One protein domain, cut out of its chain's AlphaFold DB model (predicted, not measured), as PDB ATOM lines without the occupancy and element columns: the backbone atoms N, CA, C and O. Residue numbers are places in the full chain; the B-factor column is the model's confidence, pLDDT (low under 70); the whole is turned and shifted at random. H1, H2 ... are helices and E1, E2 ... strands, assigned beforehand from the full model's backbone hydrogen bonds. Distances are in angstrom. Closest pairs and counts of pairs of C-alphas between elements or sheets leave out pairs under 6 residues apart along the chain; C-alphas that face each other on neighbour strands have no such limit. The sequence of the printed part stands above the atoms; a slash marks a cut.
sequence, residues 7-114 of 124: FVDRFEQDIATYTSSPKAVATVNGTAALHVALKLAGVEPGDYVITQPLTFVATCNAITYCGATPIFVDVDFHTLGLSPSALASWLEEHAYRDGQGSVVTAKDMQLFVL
ATOM      1  N   PHE A   7      40.748 -29.068  17.196       91.88
ATOM      2  CA  PHE A   7      39.989 -27.941  17.747       91.88
ATOM      3  C   PHE A   7      39.719 -28.077  19.250       91.88
ATOM      4  O   PHE A   7      39.673 -27.058  19.934       91.88
ATOM      5  N   VAL A   8      39.554 -29.302  19.760       92.38
ATOM      6  CA  VAL A   8      39.397 -29.566  21.197       92.38
ATOM      7  C   VAL A   8      40.721 -29.292  21.903       92.38
ATOM      8  O   VAL A   8      40.740 -28.492  22.829       92.38
ATOM      9  N   ASP A   9      41.826 -29.838  21.385       93.38
ATOM     10  CA  ASP A   9      43.167 -29.628  21.953       93.38
ATOM     11  C   ASP A   9      43.528 -28.136  21.999       93.38
ATOM     12  O   ASP A   9      44.020 -27.620  23.004       93.38
ATOM     13  N   ARG A  10      43.232 -27.407  20.913       94.50
ATOM     14  CA  ARG A  10      43.430 -25.958  20.860       94.50
ATOM     15  C   ARG A  10      42.560 -25.228  21.881       94.50
ATOM     16  O   ARG A  10      43.059 -24.340  22.559       94.50
ATOM     17  N   PHE A  11      41.281 -25.583  21.993       94.19
ATOM     18  CA  PHE A  11      40.381 -24.957  22.959       94.19
ATOM     19  C   PHE A  11      40.860 -25.176  24.398       94.19
ATOM     20  O   PHE A  11      40.895 -24.229  25.178       94.19
ATOM     21  N   GLU A  12      41.280 -26.391  24.747       95.44
ATOM     22  CA  GLU A  12      41.846 -26.689  26.064       95.44
ATOM     23  C   GLU A  12      43.114 -25.870  26.332       95.44
ATOM     24  O   GLU A  12      43.242 -25.275  27.403       95.44
ATOM     25  N   GLN A  13      44.013 -25.756  25.351       96.12
ATOM     26  CA  GLN A  13      45.219 -24.936  25.479       96.12
ATOM     27  C   GLN A  13      44.897 -23.442  25.652       96.12
ATOM     28  O   GLN A  13      45.487 -22.770  26.507       96.12
ATOM     29  N   ASP A  14      43.951 -22.923  24.869       96.25
ATOM     30  CA  ASP A  14      43.518 -21.525  24.918       96.25
ATOM     31  C   ASP A  14      42.860 -21.213  26.277       96.25
ATOM     32  O   ASP A  14      43.169 -20.191  26.891       96.25
ATOM     33  N   ILE A  15      42.025 -22.116  26.807       95.19
ATOM     34  CA  ILE A  15      41.394 -21.969  28.129       95.19
ATOM     35  C   ILE A  15      42.408 -22.095  29.266       95.19
ATOM     36  O   ILE A  15      42.350 -21.304  30.209       95.19
ATOM     37  N   ALA A  16      43.348 -23.041  29.200       95.25
ATOM     38  CA  ALA A  16      44.416 -23.161  30.193       95.25
ATOM     39  C   ALA A  16      45.230 -21.859  30.268       95.25
ATOM     40  O   ALA A  16      45.466 -21.328  31.351       95.25
ATOM     41  N   THR A  17      45.550 -21.283  29.105       95.81
ATOM     42  CA  THR A  17      46.247 -19.994  29.002       95.81
ATOM     43  C   THR A  17      45.401 -18.849  29.560       95.81
ATOM     44  O   THR A  17      45.881 -18.075  30.383       95.81
ATOM     45  N   TYR A  18      44.127 -18.755  29.166       95.38
ATOM     46  CA  TYR A  18      43.210 -17.704  29.614       95.38
ATOM     47  C   TYR A  18      42.984 -17.718  31.132       95.38
ATOM     48  O   TYR A  18      42.948 -16.670  31.771       95.38
ATOM     49  N   THR A  19      42.858 -18.909  31.719       92.69
ATOM     50  CA  THR A  19      42.622 -19.096  33.159       92.69
ATOM     51  C   THR A  19      43.903 -19.112  33.989       92.69
ATOM     52  O   THR A  19      43.827 -19.131  35.214       92.69
ATOM     53  N   SER A  20      45.080 -19.112  33.349       94.00
ATOM     54  CA  SER A  20      46.374 -19.367  34.000       94.00
ATOM     55  C   SER A  20      46.421 -20.700  34.769       94.00
ATOM     56  O   SER A  20      47.201 -20.860  35.708       94.00
ATOM     57  N   SER A  21      45.589 -21.669  34.375       91.88
ATOM     58  CA  SER A  21      45.599 -23.018  34.935       91.88
ATOM     59  C   SER A  21      46.700 -23.856  34.278       91.88
ATOM     60  O   SER A  21      46.898 -23.754  33.065       91.88
ATOM     61  N   PRO A  22      47.379 -24.762  35.011       92.38
ATOM     62  CA  PRO A  22      48.345 -25.682  34.414       92.38
ATOM     63  C   PRO A  22      47.757 -26.559  33.298       92.38
ATOM     64  O   PRO A  22      48.490 -26.980  32.405       92.38
ATOM     65  N   LYS A  23      46.454 -26.873  33.375       93.38
ATOM     66  CA  LYS A  23      45.700 -27.666  32.391       93.38
ATOM     67  C   LYS A  23      44.226 -27.256  32.367       93.38
ATOM     68  O   LYS A  23      43.689 -26.807  33.379       93.38
ATOM     69  N   ALA A  24      43.560 -27.491  31.242       94.19
ATOM     70  CA  ALA A  24      42.107 -27.435  31.119       94.19
ATOM     71  C   ALA A  24      41.614 -28.698  30.408       94.19
ATOM     72  O   ALA A  24      42.360 -29.299  29.642       94.19
ATOM     73  N   VAL A  25      40.375 -29.105  30.690       94.00
ATOM     74  CA  VAL A  25      39.742 -30.274  30.068       94.00
ATOM     75  C   VAL A  25      38.351 -29.879  29.598       94.00
ATOM     76  O   VAL A  25      37.531 -29.395  30.386       94.00
ATOM     77  N   ALA A  26      38.076 -30.080  28.317       94.25
ATOM     78  CA  ALA A  26      36.774 -29.846  27.728       94.25
ATOM     79  C   ALA A  26      35.808 -30.959  28.147       94.25
ATOM     80  O   ALA A  26      36.101 -32.151  28.065       94.25
ATOM     81  N   THR A  27      34.614 -30.569  28.580       94.00
ATOM     82  CA  THR A  27      33.550 -31.503  28.963       94.00
ATOM     83  C   THR A  27      32.271 -31.186  28.203       94.00
ATOM     84  O   THR A  27      32.136 -30.133  27.581       94.00
ATOM     85  N   VAL A  28      31.308 -32.109  28.238       93.19
ATOM     86  CA  VAL A  28      30.054 -31.967  27.485       93.19
ATOM     87  C   VAL A  28      29.140 -30.850  28.008       93.19
ATOM     88  O   VAL A  28      28.282 -30.385  27.262       93.19
ATOM     89  N   ASN A  29      29.290 -30.434  29.274       92.94
ATOM     90  CA  ASN A  29      28.620 -29.288  29.901       92.94
ATOM     91  C   ASN A  29      29.203 -29.009  31.306       92.94
ATOM     92  O   ASN A  29      29.975 -29.804  31.839       92.94
ATOM     93  N   GLY A  30      28.774 -27.910  31.940       91.06
ATOM     94  CA  GLY A  30      29.245 -27.519  33.276       91.06
ATOM     95  C   GLY A  30      28.893 -28.499  34.405       91.06
ATOM     96  O   GLY A  30      29.682 -28.670  35.326       91.06
ATOM     97  N   THR A  31      27.757 -29.201  34.338       93.56
ATOM     98  CA  THR A  31      27.404 -30.211  35.353       93.56
ATOM     99  C   THR A  31      28.348 -31.412  35.298       93.56
ATOM    100  O   THR A  31      28.794 -31.891  36.337       93.56
ATOM    101  N   ALA A  32      28.696 -31.873  34.092       94.56
ATOM    102  CA  ALA A  32      29.686 -32.927  33.896       94.56
ATOM    103  C   ALA A  32      31.076 -32.480  34.375       94.56
ATOM    104  O   ALA A  32      31.772 -33.268  35.012       94.56
ATOM    105  N   ALA A  33      31.446 -31.214  34.140       94.25
ATOM    106  CA  ALA A  33      32.685 -30.637  34.659       94.25
ATOM    107  C   ALA A  33      32.753 -30.691  36.192       94.25
ATOM    108  O   ALA A  33      33.736 -31.183  36.737       94.25
ATOM    109  N   LEU A  34      31.696 -30.246  36.884       94.19
ATOM    110  CA  LEU A  34      31.629 -30.274  38.349       94.19
ATOM    111  C   LEU A  34      31.693 -31.702  38.899       94.19
ATOM    112  O   LEU A  34      32.426 -31.961  39.848       94.19
ATOM    113  N   HIS A  35      30.971 -32.638  38.282       94.88
ATOM    114  CA  HIS A  35      30.980 -34.035  38.710       94.88
ATOM    115  C   HIS A  35      32.384 -34.657  38.597       94.88
ATOM    116  O   HIS A  35      32.873 -35.256  39.554       94.88
ATOM    117  N   VAL A  36      33.070 -34.466  37.464       94.62
ATOM    118  CA  VAL A  36      34.444 -34.962  37.279       94.62
ATOM    119  C   VAL A  36      35.417 -34.258  38.226       94.62
ATOM    120  O   VAL A  36      36.276 -34.920  38.802       94.62
ATOM    121  N   ALA A  37      35.272 -32.947  38.436       93.31
ATOM    122  CA  ALA A  37      36.118 -32.197  39.361       93.31
ATOM    123  C   ALA A  37      36.009 -32.725  40.799       93.31
ATOM    124  O   ALA A  37      37.033 -32.925  41.445       93.31
ATOM    125  N   LEU A  38      34.795 -33.021  41.277       93.56
ATOM    126  CA  LEU A  38      34.577 -33.604  42.605       93.56
ATOM    127  C   LEU A  38      35.195 -35.003  42.722       93.56
ATOM    128  O   LEU A  38      35.868 -35.295  43.707       93.56
ATOM    129  N   LYS A  39      35.049 -35.845  41.694       93.62
ATOM    130  CA  LYS A  39      35.703 -37.161  41.663       93.62
ATOM    131  C   LYS A  39      37.228 -37.056  41.687       93.62
ATOM    132  O   LYS A  39      37.874 -37.794  42.419       93.62
ATOM    133  N   LEU A  40      37.810 -36.121  40.935       91.69
ATOM    134  CA  LEU A  40      39.257 -35.879  40.936       91.69
ATOM    135  C   LEU A  40      39.763 -35.258  42.246       91.69
ATOM    136  O   LEU A  40      40.921 -35.465  42.599       91.69
ATOM    137  N   ALA A  41      38.912 -34.517  42.960       89.44
ATOM    138  CA  ALA A  41      39.213 -34.006  44.294       89.44
ATOM    139  C   ALA A  41      39.212 -35.109  45.369       89.44
ATOM    140  O   ALA A  41      39.738 -34.873  46.452       89.44
ATOM    141  N   GLY A  42      38.685 -36.300  45.060       90.06
ATOM    142  CA  GLY A  42      38.625 -37.438  45.978       90.06
ATOM    143  C   GLY A  42      37.317 -37.546  46.760       90.06
ATOM    144  O   GLY A  42      37.308 -38.191  47.798       90.06
ATOM    145  N   VAL A  43      36.235 -36.918  46.286       91.81
ATOM    146  CA  VAL A  43      34.915 -37.022  46.928       91.81
ATOM    147  C   VAL A  43      34.332 -38.422  46.733       91.81
ATOM    148  O   VAL A  43      34.067 -38.861  45.602       91.81
ATOM    149  N   GLU A  44      34.046 -39.079  47.847       92.50
ATOM    150  CA  GLU A  44      33.473 -40.414  47.932       92.50
ATOM    151  C   GLU A  44      32.036 -40.393  48.495       92.50
ATOM    152  O   GLU A  44      31.575 -39.397  49.069       92.50
ATOM    153  N   PRO A  45      31.263 -41.478  48.303       95.12
ATOM    154  CA  PRO A  45      29.941 -41.595  48.898       95.12
ATOM    155  C   PRO A  45      29.985 -41.479  50.425       95.12
ATOM    156  O   PRO A  45      30.754 -42.174  51.085       95.12
ATOM    157  N   GLY A  46      29.103 -40.654  50.986       91.94
ATOM    158  CA  GLY A  46      29.047 -40.372  52.423       91.94
ATOM    159  C   GLY A  46      29.800 -39.112  52.861       91.94
ATOM    160  O   GLY A  46      29.547 -38.643  53.968       91.94
ATOM    161  N   ASP A  47      30.635 -38.522  52.003       92.31
ATOM    162  CA  ASP A  47      31.335 -37.273  52.318       92.31
ATOM    163  C   ASP A  47      30.399 -36.064  52.371       92.31
ATOM    164  O   ASP A  47      29.301 -36.053  51.797       92.31
ATOM    165  N   TYR A  48      30.876 -34.997  53.012       94.25
ATOM    166  CA  TYR A  48      30.224 -33.694  52.986       94.25
ATOM    167  C   TYR A  48      30.922 -32.731  52.034       94.25
ATOM    168  O   TYR A  48      32.144 -32.586  52.044       94.25
ATOM    169  N   VAL A  49      30.126 -32.002  51.252       94.56
ATOM    170  CA  VAL A  49      30.618 -30.931  50.379       94.56
ATOM    171  C   VAL A  49      29.911 -29.628  50.733       94.56
ATOM    172  O   VAL A  49      28.708 -29.486  50.521       94.56
ATOM    173  N   ILE A  50      30.654 -28.660  51.261       94.81
ATOM    174  CA  ILE A  50      30.146 -27.316  51.526       94.81
ATOM    175  C   ILE A  50      29.944 -26.572  50.214       94.81
ATOM    176  O   ILE A  50      30.813 -26.556  49.341       94.81
ATOM    177  N   THR A  51      28.809 -25.898  50.103       94.44
ATOM    178  CA  THR A  51      28.526 -24.928  49.053       94.44
ATOM    179  C   THR A  51      27.559 -23.856  49.563       94.44
ATOM    180  O   THR A  51      27.145 -23.875  50.719       94.44
ATOM    181  N   GLN A  52      27.191 -22.907  48.706       94.12
ATOM    182  CA  GLN A  52      26.239 -21.840  49.026       94.12
ATOM    183  C   GLN A  52      24.844 -22.108  48.435       94.12
ATOM    184  O   GLN A  52      24.761 -22.632  47.319       94.12
ATOM    185  N   PRO A  53      23.750 -21.725  49.125       93.44
ATOM    186  CA  PRO A  53      22.384 -21.958  48.653       93.44
ATOM    187  C   PRO A  53      22.022 -21.094  47.438       93.44
ATOM    188  O   PRO A  53      21.218 -21.511  46.605       93.44
ATOM    189  N   LEU A  54      22.635 -19.913  47.293       94.00
ATOM    190  CA  LEU A  54      22.479 -19.062  46.112       94.00
ATOM    191  C   LEU A  54      23.398 -19.555  44.984       94.00
ATOM    192  O   LEU A  54      24.461 -19.001  44.723       94.00
ATOM    193  N   THR A  55      23.010 -20.645  44.329       91.56
ATOM    194  CA  THR A  55      23.748 -21.226  43.199       91.56
ATOM    195  C   THR A  55      22.804 -21.922  42.226       91.56
ATOM    196  O   THR A  55      21.631 -22.150  42.522       91.56
ATOM    197  N   PHE A  56      23.303 -22.276  41.044       93.38
ATOM    198  CA  PHE A  56      22.532 -23.085  40.109       93.38
ATOM    199  C   PHE A  56      22.469 -24.549  40.574       93.38
ATOM    200  O   PHE A  56      23.447 -25.096  41.082       93.38
ATOM    201  N   VAL A  57      21.335 -25.219  40.336       94.56
ATOM    202  CA  VAL A  57      21.063 -26.591  40.815       94.56
ATOM    203  C   VAL A  57      22.111 -27.625  40.380       94.56
ATOM    204  O   VAL A  57      22.308 -28.630  41.059       94.56
ATOM    205  N   ALA A  58      22.830 -27.372  39.278       93.75
ATOM    206  CA  ALA A  58      23.926 -28.227  38.822       93.75
ATOM    207  C   ALA A  58      24.984 -28.486  39.905       93.75
ATOM    208  O   ALA A  58      25.525 -29.589  39.941       93.75
ATOM    209  N   THR A  59      25.249 -27.512  40.781       93.31
ATOM    210  CA  THR A  59      26.197 -27.633  41.896       93.31
ATOM    211  C   THR A  59      25.783 -28.759  42.839       93.31
ATOM    212  O   THR A  59      26.545 -29.697  43.063       93.31
ATOM    213  N   CYS A  60      24.537 -28.727  43.319       94.50
ATOM    214  CA  CYS A  60      23.998 -29.756  44.206       94.50
ATOM    215  C   CYS A  60      23.864 -31.106  43.499       94.50
ATOM    216  O   CYS A  60      24.166 -32.138  44.085       94.50
ATOM    217  N   ASN A  61      23.455 -31.109  42.227       94.69
ATOM    218  CA  ASN A  61      23.343 -32.344  41.455       94.69
ATOM    219  C   ASN A  61      24.696 -33.046  41.318       94.69
ATOM    220  O   ASN A  61      24.766 -34.252  41.512       94.69
ATOM    221  N   ALA A  62      25.772 -32.305  41.034       95.50
ATOM    222  CA  ALA A  62      27.112 -32.875  40.925       95.50
ATOM    223  C   ALA A  62      27.587 -33.505  42.245       95.50
ATOM    224  O   ALA A  62      28.150 -34.596  42.219       95.50
ATOM    225  N   ILE A  63      27.305 -32.862  43.386       95.56
ATOM    226  CA  ILE A  63      27.598 -33.403  44.725       95.56
ATOM    227  C   ILE A  63      26.828 -34.709  44.952       95.56
ATOM    228  O   ILE A  63      27.420 -35.738  45.277       95.56
ATOM    229  N   THR A  64      25.520 -34.693  44.701       95.81
ATOM    230  CA  THR A  64      24.655 -35.867  44.877       95.81
ATOM    231  C   THR A  64      25.039 -37.014  43.938       95.81
ATOM    232  O   THR A  64      24.968 -38.174  44.334       95.81
ATOM    233  N   TYR A  65      25.496 -36.732  42.711       96.31
ATOM    234  CA  TYR A  65      25.977 -37.761  41.778       96.31
ATOM    235  C   TYR A  65      27.225 -38.495  42.285       96.31
ATOM    236  O   TYR A  65      27.410 -39.663  41.951       96.31
ATOM    237  N   CYS A  66      28.040 -37.861  43.136       94.94
ATOM    238  CA  CYS A  66      29.146 -38.531  43.820       94.94
ATOM    239  C   CYS A  66      28.698 -39.423  44.991       94.94
ATOM    240  O   CYS A  66      29.527 -40.168  45.508       94.94
ATOM    241  N   GLY A  67      27.428 -39.366  45.410       95.88
ATOM    242  CA  GLY A  67      26.941 -39.988  46.648       95.88
ATOM    243  C   GLY A  67      27.268 -39.182  47.911       95.88
ATOM    244  O   GLY A  67      27.112 -39.698  49.017       95.88
ATOM    245  N   ALA A  68      27.733 -37.942  47.752       95.69
ATOM    246  CA  ALA A  68      28.055 -37.030  48.842       95.69
ATOM    247  C   ALA A  68      26.846 -36.162  49.223       95.69
ATOM    248  O   ALA A  68      25.866 -36.058  48.479       95.69
ATOM    249  N   THR A  69      26.917 -35.517  50.386       95.62
ATOM    250  CA  THR A  69      25.843 -34.671  50.921       95.62
ATOM    251  C   THR A  69      26.241 -33.191  50.890       95.62
ATOM    252  O   THR A  69      27.278 -32.827  51.450       95.62
ATOM    253  N   PRO A  70      25.433 -32.306  50.276       94.94
ATOM    254  CA  PRO A  70      25.706 -30.876  50.290       94.94
ATOM    255  C   PRO A  70      25.433 -30.270  51.672       94.94
ATOM    256  O   PRO A  70      24.384 -30.509  52.272       94.94
ATOM    257  N   ILE A  71      26.354 -29.433  52.142       95.19
ATOM    258  CA  ILE A  71      26.185 -28.576  53.318       95.19
ATOM    259  C   ILE A  71      26.072 -27.133  52.837       95.19
ATOM    260  O   ILE A  71      26.950 -26.642  52.131       95.19
ATOM    261  N   PHE A  72      24.990 -26.452  53.209       95.31
ATOM    262  CA  PHE A  72      24.768 -25.069  52.800       95.31
ATOM    263  C   PHE A  72      25.296 -24.096  53.845       95.31
ATOM    264  O   PHE A  72      24.855 -24.106  54.992       95.31
ATOM    265  N   VAL A  73      26.210 -23.235  53.412       95.62
ATOM    266  CA  VAL A  73      26.737 -22.105  54.179       95.62
ATOM    267  C   VAL A  73      26.311 -20.809  53.497       95.62
ATOM    268  O   VAL A  73      26.119 -20.766  52.281       95.62
ATOM    269  N   ASP A  74      26.107 -19.767  54.299       95.62
ATOM    270  CA  ASP A  74      25.523 -18.506  53.853       95.62
ATOM    271  C   ASP A  74      26.361 -17.781  52.784       95.62
ATOM    272  O   ASP A  74      27.528 -18.101  52.525       95.62
ATOM    273  N   VAL A  75      25.748 -16.790  52.148       93.75
ATOM    274  CA  VAL A  75      26.327 -16.010  51.053       93.75
ATOM    275  C   VAL A  75      26.797 -14.647  51.528       93.75
ATOM    276  O   VAL A  75      26.222 -14.039  52.425       93.75
ATOM    277  N   ASP A  76      27.858 -14.144  50.910       94.31
ATOM    278  CA  ASP A  76      28.283 -12.769  51.124       94.31
ATOM    279  C   ASP A  76      27.407 -11.824  50.292       94.31
ATOM    280  O   ASP A  76      27.215 -12.018  49.093       94.31
ATOM    281  N   PHE A  77      26.874 -10.781  50.926       93.12
ATOM    282  CA  PHE A  77      25.911  -9.878  50.294       93.12
ATOM    283  C   PHE A  77      26.501  -9.090  49.114       93.12
ATOM    284  O   PHE A  77      25.787  -8.758  48.170       93.12
ATOM    285  N   HIS A  78      27.798  -8.781  49.155       93.00
ATOM    286  CA  HIS A  78      28.444  -7.950  48.140       93.00
ATOM    287  C   HIS A  78      28.878  -8.754  46.914       93.00
ATOM    288  O   HIS A  78      28.759  -8.276  45.787       93.00
ATOM    289  N   THR A  79      29.387  -9.965  47.128       91.31
ATOM    290  CA  THR A  79      29.891 -10.848  46.068       91.31
ATOM    291  C   THR A  79      28.845 -11.836  45.568       91.31
ATOM    292  O   THR A  79      29.010 -12.384  44.479       91.31
ATOM    293  N   LEU A  80      27.792 -12.082  46.355       91.50
ATOM    294  CA  LEU A  80      26.781 -13.126  46.151       91.50
ATOM    295  C   LEU A  80      27.363 -14.553  46.106       91.50
ATOM    296  O   LEU A  80      26.664 -15.495  45.736       91.50
ATOM    297  N   GLY A  81      28.640 -14.718  46.469       91.38
ATOM    298  CA  GLY A  81      29.320 -16.005  46.579       91.38
ATOM    299  C   GLY A  81      29.258 -16.571  47.993       91.38
ATOM    300  O   GLY A  81      28.654 -15.978  48.883       91.38
ATOM    301  N   LEU A  82      29.908 -17.717  48.209       92.38
ATOM    302  CA  LEU A  82      30.064 -18.302  49.541       92.38
ATOM    303  C   LEU A  82      30.701 -17.290  50.509       92.38
ATOM    304  O   LEU A  82      31.782 -16.771  50.226       92.38
ATOM    305  N   SER A  83      30.047 -17.030  51.644       94.62
ATOM    306  CA  SER A  83      30.531 -16.078  52.646       94.62
ATOM    307  C   SER A  83      31.772 -16.616  53.364       94.62
ATOM    308  O   SER A  83      31.679 -17.645  54.040       94.62
ATOM    309  N   PRO A  84      32.930 -15.927  53.288       92.50
ATOM    310  CA  PRO A  84      34.130 -16.359  53.999       92.50
ATOM    311  C   PRO A  84      33.957 -16.344  55.520       92.50
ATOM    312  O   PRO A  84      34.481 -17.222  56.199       92.50
ATOM    313  N   SER A  85      33.211 -15.371  56.059       94.88
ATOM    314  CA  SER A  85      32.959 -15.273  57.501       94.88
ATOM    315  C   SER A  85      32.025 -16.378  57.983       94.88
ATOM    316  O   SER A  85      32.334 -17.034  58.972       94.88
ATOM    317  N   ALA A  86      30.935 -16.650  57.254       94.88
ATOM    318  CA  ALA A  86      30.028 -17.742  57.602       94.88
ATOM    319  C   ALA A  86      30.714 -19.110  57.471       94.88
ATOM    320  O   ALA A  86      30.504 -19.985  58.307       94.88
ATOM    321  N   LEU A  87      31.566 -19.284  56.452       93.56
ATOM    322  CA  LEU A  87      32.369 -20.493  56.284       93.56
ATOM    323  C   LEU A  87      33.337 -20.693  57.452       93.56
ATOM    324  O   LEU A  87      33.409 -21.798  57.981       93.56
ATOM    325  N   ALA A  88      34.056 -19.646  57.861       93.19
ATOM    326  CA  ALA A  88      34.985 -19.718  58.986       93.19
ATOM    327  C   ALA A  88      34.265 -20.104  60.287       93.19
ATOM    328  O   ALA A  88      34.666 -21.073  60.926       93.19
ATOM    329  N   SER A  89      33.159 -19.428  60.621       95.50
ATOM    330  CA  SER A  89      32.361 -19.756  61.809       95.50
ATOM    331  C   SER A  89      31.827 -21.188  61.770       95.50
ATOM    332  O   SER A  89      31.919 -21.910  62.758       95.50
ATOM    333  N   TRP A  90      31.332 -21.644  60.615       94.31
ATOM    334  CA  TRP A  90      30.849 -23.017  60.479       94.31
ATOM    335  C   TRP A  90      31.968 -24.041  60.714       94.31
ATOM    336  O   TRP A  90      31.754 -25.024  61.424       94.31
ATOM    337  N   LEU A  91      33.155 -23.808  60.140       91.75
ATOM    338  CA  LEU A  91      34.316 -24.688  60.296       91.75
ATOM    339  C   LEU A  91      34.798 -24.747  61.748       91.75
ATOM    340  O   LEU A  91      35.083 -25.839  62.226       91.75
ATOM    341  N   GLU A  92      34.858 -23.614  62.448       92.25
ATOM    342  CA  GLU A  92      35.254 -23.548  63.864       92.25
ATOM    343  C   GLU A  92      34.306 -24.335  64.778       92.25
ATOM    344  O   GLU A  92      34.742 -24.940  65.757       92.25
ATOM    345  N   GLU A  93      33.013 -24.353  64.455       93.00
ATOM    346  CA  GLU A  93      31.990 -25.026  65.257       93.00
ATOM    347  C   GLU A  93      31.854 -26.528  64.950       93.00
ATOM    348  O   GLU A  93      31.510 -27.309  65.841       93.00
ATOM    349  N   HIS A  94      32.097 -26.951  63.704       91.50
ATOM    350  CA  HIS A  94      31.699 -28.285  63.224       91.50
ATOM    351  C   HIS A  94      32.849 -29.156  62.719       91.50
ATOM    352  O   HIS A  94      32.642 -30.359  62.502       91.50
ATOM    353  N   ALA A  95      34.033 -28.583  62.508       91.25
ATOM    354  CA  ALA A  95      35.143 -29.262  61.867       91.25
ATOM    355  C   ALA A  95      36.461 -29.101  62.628       91.25
ATOM    356  O   ALA A  95      36.694 -28.151  63.370       91.25
ATOM    357  N   TYR A  96      37.355 -30.058  62.421       88.38
ATOM    358  CA  TYR A  96      38.726 -30.013  62.901       88.38
ATOM    359  C   TYR A  96      39.661 -30.562  61.821       88.38
ATOM    360  O   TYR A  96      39.224 -31.185  60.853       88.38
ATOM    361  N   ARG A  97      40.962 -30.290  61.946       86.12
ATOM    362  CA  ARG A  97      41.975 -30.875  61.059       86.12
ATOM    363  C   ARG A  97      42.477 -32.179  61.661       86.12
ATOM    364  O   ARG A  97      42.888 -32.187  62.822       86.12
ATOM    365  N   ASP A  98      42.457 -33.254  60.887       84.50
ATOM    366  CA  ASP A  98      43.013 -34.536  61.309       84.50
ATOM    367  C   ASP A  98      44.557 -34.542  61.270       84.50
ATOM    368  O   ASP A  98      45.213 -33.595  60.821       84.50
ATOM    369  N   GLY A  99      45.165 -35.636  61.739       78.50
ATOM    370  CA  GLY A  99      46.624 -35.816  61.716       78.50
ATOM    371  C   GLY A  99      47.237 -35.939  60.312       78.50
ATOM    372  O   GLY A  99      48.461 -35.947  60.192       78.50
ATOM    373  N   GLN A 100      46.416 -36.039  59.263       77.06
ATOM    374  CA  GLN A 100      46.824 -36.102  57.856       77.06
ATOM    375  C   GLN A 100      46.667 -34.742  57.147       77.06
ATOM    376  O   GLN A 100      47.051 -34.607  55.986       77.06
ATOM    377  N   GLY A 101      46.163 -33.725  57.853       76.44
ATOM    378  CA  GLY A 101      45.951 -32.370  57.352       76.44
ATOM    379  C   GLY A 101      44.597 -32.138  56.679       76.44
ATOM    380  O   GLY A 101      44.350 -31.004  56.271       76.44
ATOM    381  N   SER A 102      43.728 -33.150  56.601       77.06
ATOM    382  CA  SER A 102      42.389 -33.046  56.012       77.06
ATOM    383  C   SER A 102      41.403 -32.424  56.998       77.06
ATOM    384  O   SER A 102      41.501 -32.626  58.210       77.06
ATOM    385  N   VAL A 103      40.427 -31.670  56.488       80.69
ATOM    386  CA  VAL A 103      39.337 -31.138  57.311       80.69
ATOM    387  C   VAL A 103      38.245 -32.197  57.443       80.69
ATOM    388  O   VAL A 103      37.695 -32.669  56.448       80.69
ATOM    389  N   VAL A 104      37.929 -32.562  58.681       82.06
ATOM    390  CA  VAL A 104      36.925 -33.568  59.025       82.06
ATOM    391  C   VAL A 104      35.889 -32.976  59.969       82.06
ATOM    392  O   VAL A 104      36.173 -32.076  60.758       82.06
ATOM    393  N   THR A 105      34.660 -33.466  59.885       82.81
ATOM    394  CA  THR A 105      33.605 -33.088  60.833       82.81
ATOM    395  C   THR A 105      33.783 -33.801  62.174       82.81
ATOM    396  O   THR A 105      34.451 -34.828  62.254       82.81
ATOM    397  N   ALA A 106      33.095 -33.339  63.221       73.94
ATOM    398  CA  ALA A 106      33.050 -34.014  64.529       73.94
ATOM    399  C   ALA A 106      32.543 -35.480  64.499       73.94
ATOM    400  O   ALA A 106      32.566 -36.159  65.522       73.94
ATOM    401  N   LYS A 107      32.050 -35.964  63.349       72.31
ATOM    402  CA  LYS A 107      31.621 -37.352  63.107       72.31
ATOM    403  C   LYS A 107      32.621 -38.150  62.253       72.31
ATOM    404  O   LYS A 107      32.229 -39.151  61.662       72.31
ATOM    405  N   ASP A 108      33.860 -37.677  62.133       75.75
ATOM    406  CA  ASP A 108      34.947 -38.289  61.354       75.75
ATOM    407  C   ASP A 108      34.643 -38.462  59.852       75.75
ATOM    408  O   ASP A 108      35.191 -39.336  59.187       75.75
ATOM    409  N   MET A 109      33.771 -37.611  59.298       77.69
ATOM    410  CA  MET A 109      33.509 -37.550  57.852       77.69
ATOM    411  C   MET A 109      34.351 -36.467  57.189       77.69
ATOM    412  O   MET A 109      34.443 -35.356  57.725       77.69
ATOM    413  N   GLN A 110      34.908 -36.777  56.014       82.81
ATOM    414  CA  GLN A 110      35.725 -35.853  55.238       82.81
ATOM    415  C   GLN A 110      34.880 -34.708  54.674       82.81
ATOM    416  O   GLN A 110      33.731 -34.885  54.253       82.81
ATOM    417  N   LEU A 111      35.461 -33.511  54.705       85.56
ATOM    418  CA  LEU A 111      34.810 -32.280  54.305       85.56
ATOM    419  C   LEU A 111      35.530 -31.657  53.113       85.56
ATOM    420  O   LEU A 111      36.722 -31.357  53.166       85.56
ATOM    421  N   PHE A 112      34.768 -31.381  52.063       88.06
ATOM    422  CA  PHE A 112      35.222 -30.651  50.887       88.06
ATOM    423  C   PHE A 112      34.503 -29.310  50.797       88.06
ATOM    424  O   PHE A 112      33.369 -29.168  51.248       88.06
ATOM    425  N   VAL A 113      35.136 -28.321  50.174       86.00
ATOM    426  CA  VAL A 113      34.538 -27.002  49.944       86.00
ATOM    427  C   VAL A 113      34.476 -26.758  48.439       86.00
ATOM    428  O   VAL A 113      35.506 -26.689  47.773       86.00
ATOM    429  N   LEU A 114      33.265 -26.645  47.893       84.00
ATOM    430  CA  LEU A 114      33.029 -26.380  46.477       84.00
ATOM    431  C   LEU A 114      32.572 -24.933  46.282       84.00
ATOM    432  O   LEU A 114      31.417 -24.583  46.545       84.00
TER     433      LEU A 114
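What this domain is: This is residues 7 to 114 of the 124 residues of an uncharacterized protein of Halomonas sulfidaeris (UniProt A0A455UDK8). A small parallel sheet, E2, E1 and E5, has H3 packed over E2 and E1, with H2 packed on H3; H1 lies far out at one end as an arm, and H4 with the small hairpin of E3 and E4 lies towards the other end. The printed part has 108 residues, with four named helices and five named strands in the order H1, H2, E1, H3, E2, H4, E3, E4, E5. The three-stranded sheet has the order E2, E1, E5 and is parallel; E3 and E4 are antiparallel; the class is mixed, helices and strands. The whole is only just compact, close to loose, with a radius of gyration of the C-alphas of 15.6 A, and spans 48 by 33 by 25 A.

How they stand to each other: In the largest sheet, E1, residues 48 to 51, is the inner strand between E2, residues 69 to 72, and E5, residues 111 to 113. E2 and E1 are parallel at 35 degrees, with N 51 and O 71 2.8 A apart, within hydrogen-bond range. E1 and E5 are parallel at 21 degrees, with N 50 and O 112 at 2.8 A. H3, residues 58 to 65, is on this sheet at a height over the sheet of 9.5 A, over E2 and, only just, over E1, with 3 of its C-alphas there. On the local plane it runs along the strands, at 4 degrees to E2; its closest C-alphas to E2 are those of Ile 63 and Pro 70, 6.4 A apart. E1, H3 and E2 form a strand-helix-strand unit, two parallel neighbour strands with a helix between, whose crossover is right-handed. H2, residues 30 to 41, touches H3 at a steep tilt of 49 degrees, the same way; the closest C-alphas, of His 35 and Ala 62, are 4.6 A apart. H4, residues 84 to 94, only grazes the sheet, with residues 87 to 91. E3, residues 95 to 97, and E4, residues 103 to 105, form an antiparallel hairpin at 142 degrees, with N 96 and O 104 at 2.9 A. The closest C-alphas of E4 and E5, of Val 104 and Leu 111, are 5.3 A apart. H1, residues 7 to 19, is apart from H2 and from H3. In H1, H2, H3 and H4 every O i to N i+4 pair is within hydrogen-bond range.

Where its parts are: H1 is 18.0 A long from C-alpha 7 at (39.989, -27.941, 17.747), H2 16.2 A and H4 15.3 A. H3 measures 10.2 A; E1, from C-alpha 48 at (30.224, -33.694, 52.986), and E2 are each 9.8 A. E3 measures 7.1 A, E4 7.0 A, and E5 6.9 A, ending at C-alpha 113 at (34.538, -27.002, 49.944).

The domain as a whole: The C-alphas farthest apart, of Phe 7 and Glu 93, are 48.3 A apart. The printed part has no cut. The link from E2 to H4, 11 residues, is long. The mean pLDDT of the printed part is 91.5, and no printed residue is under 70.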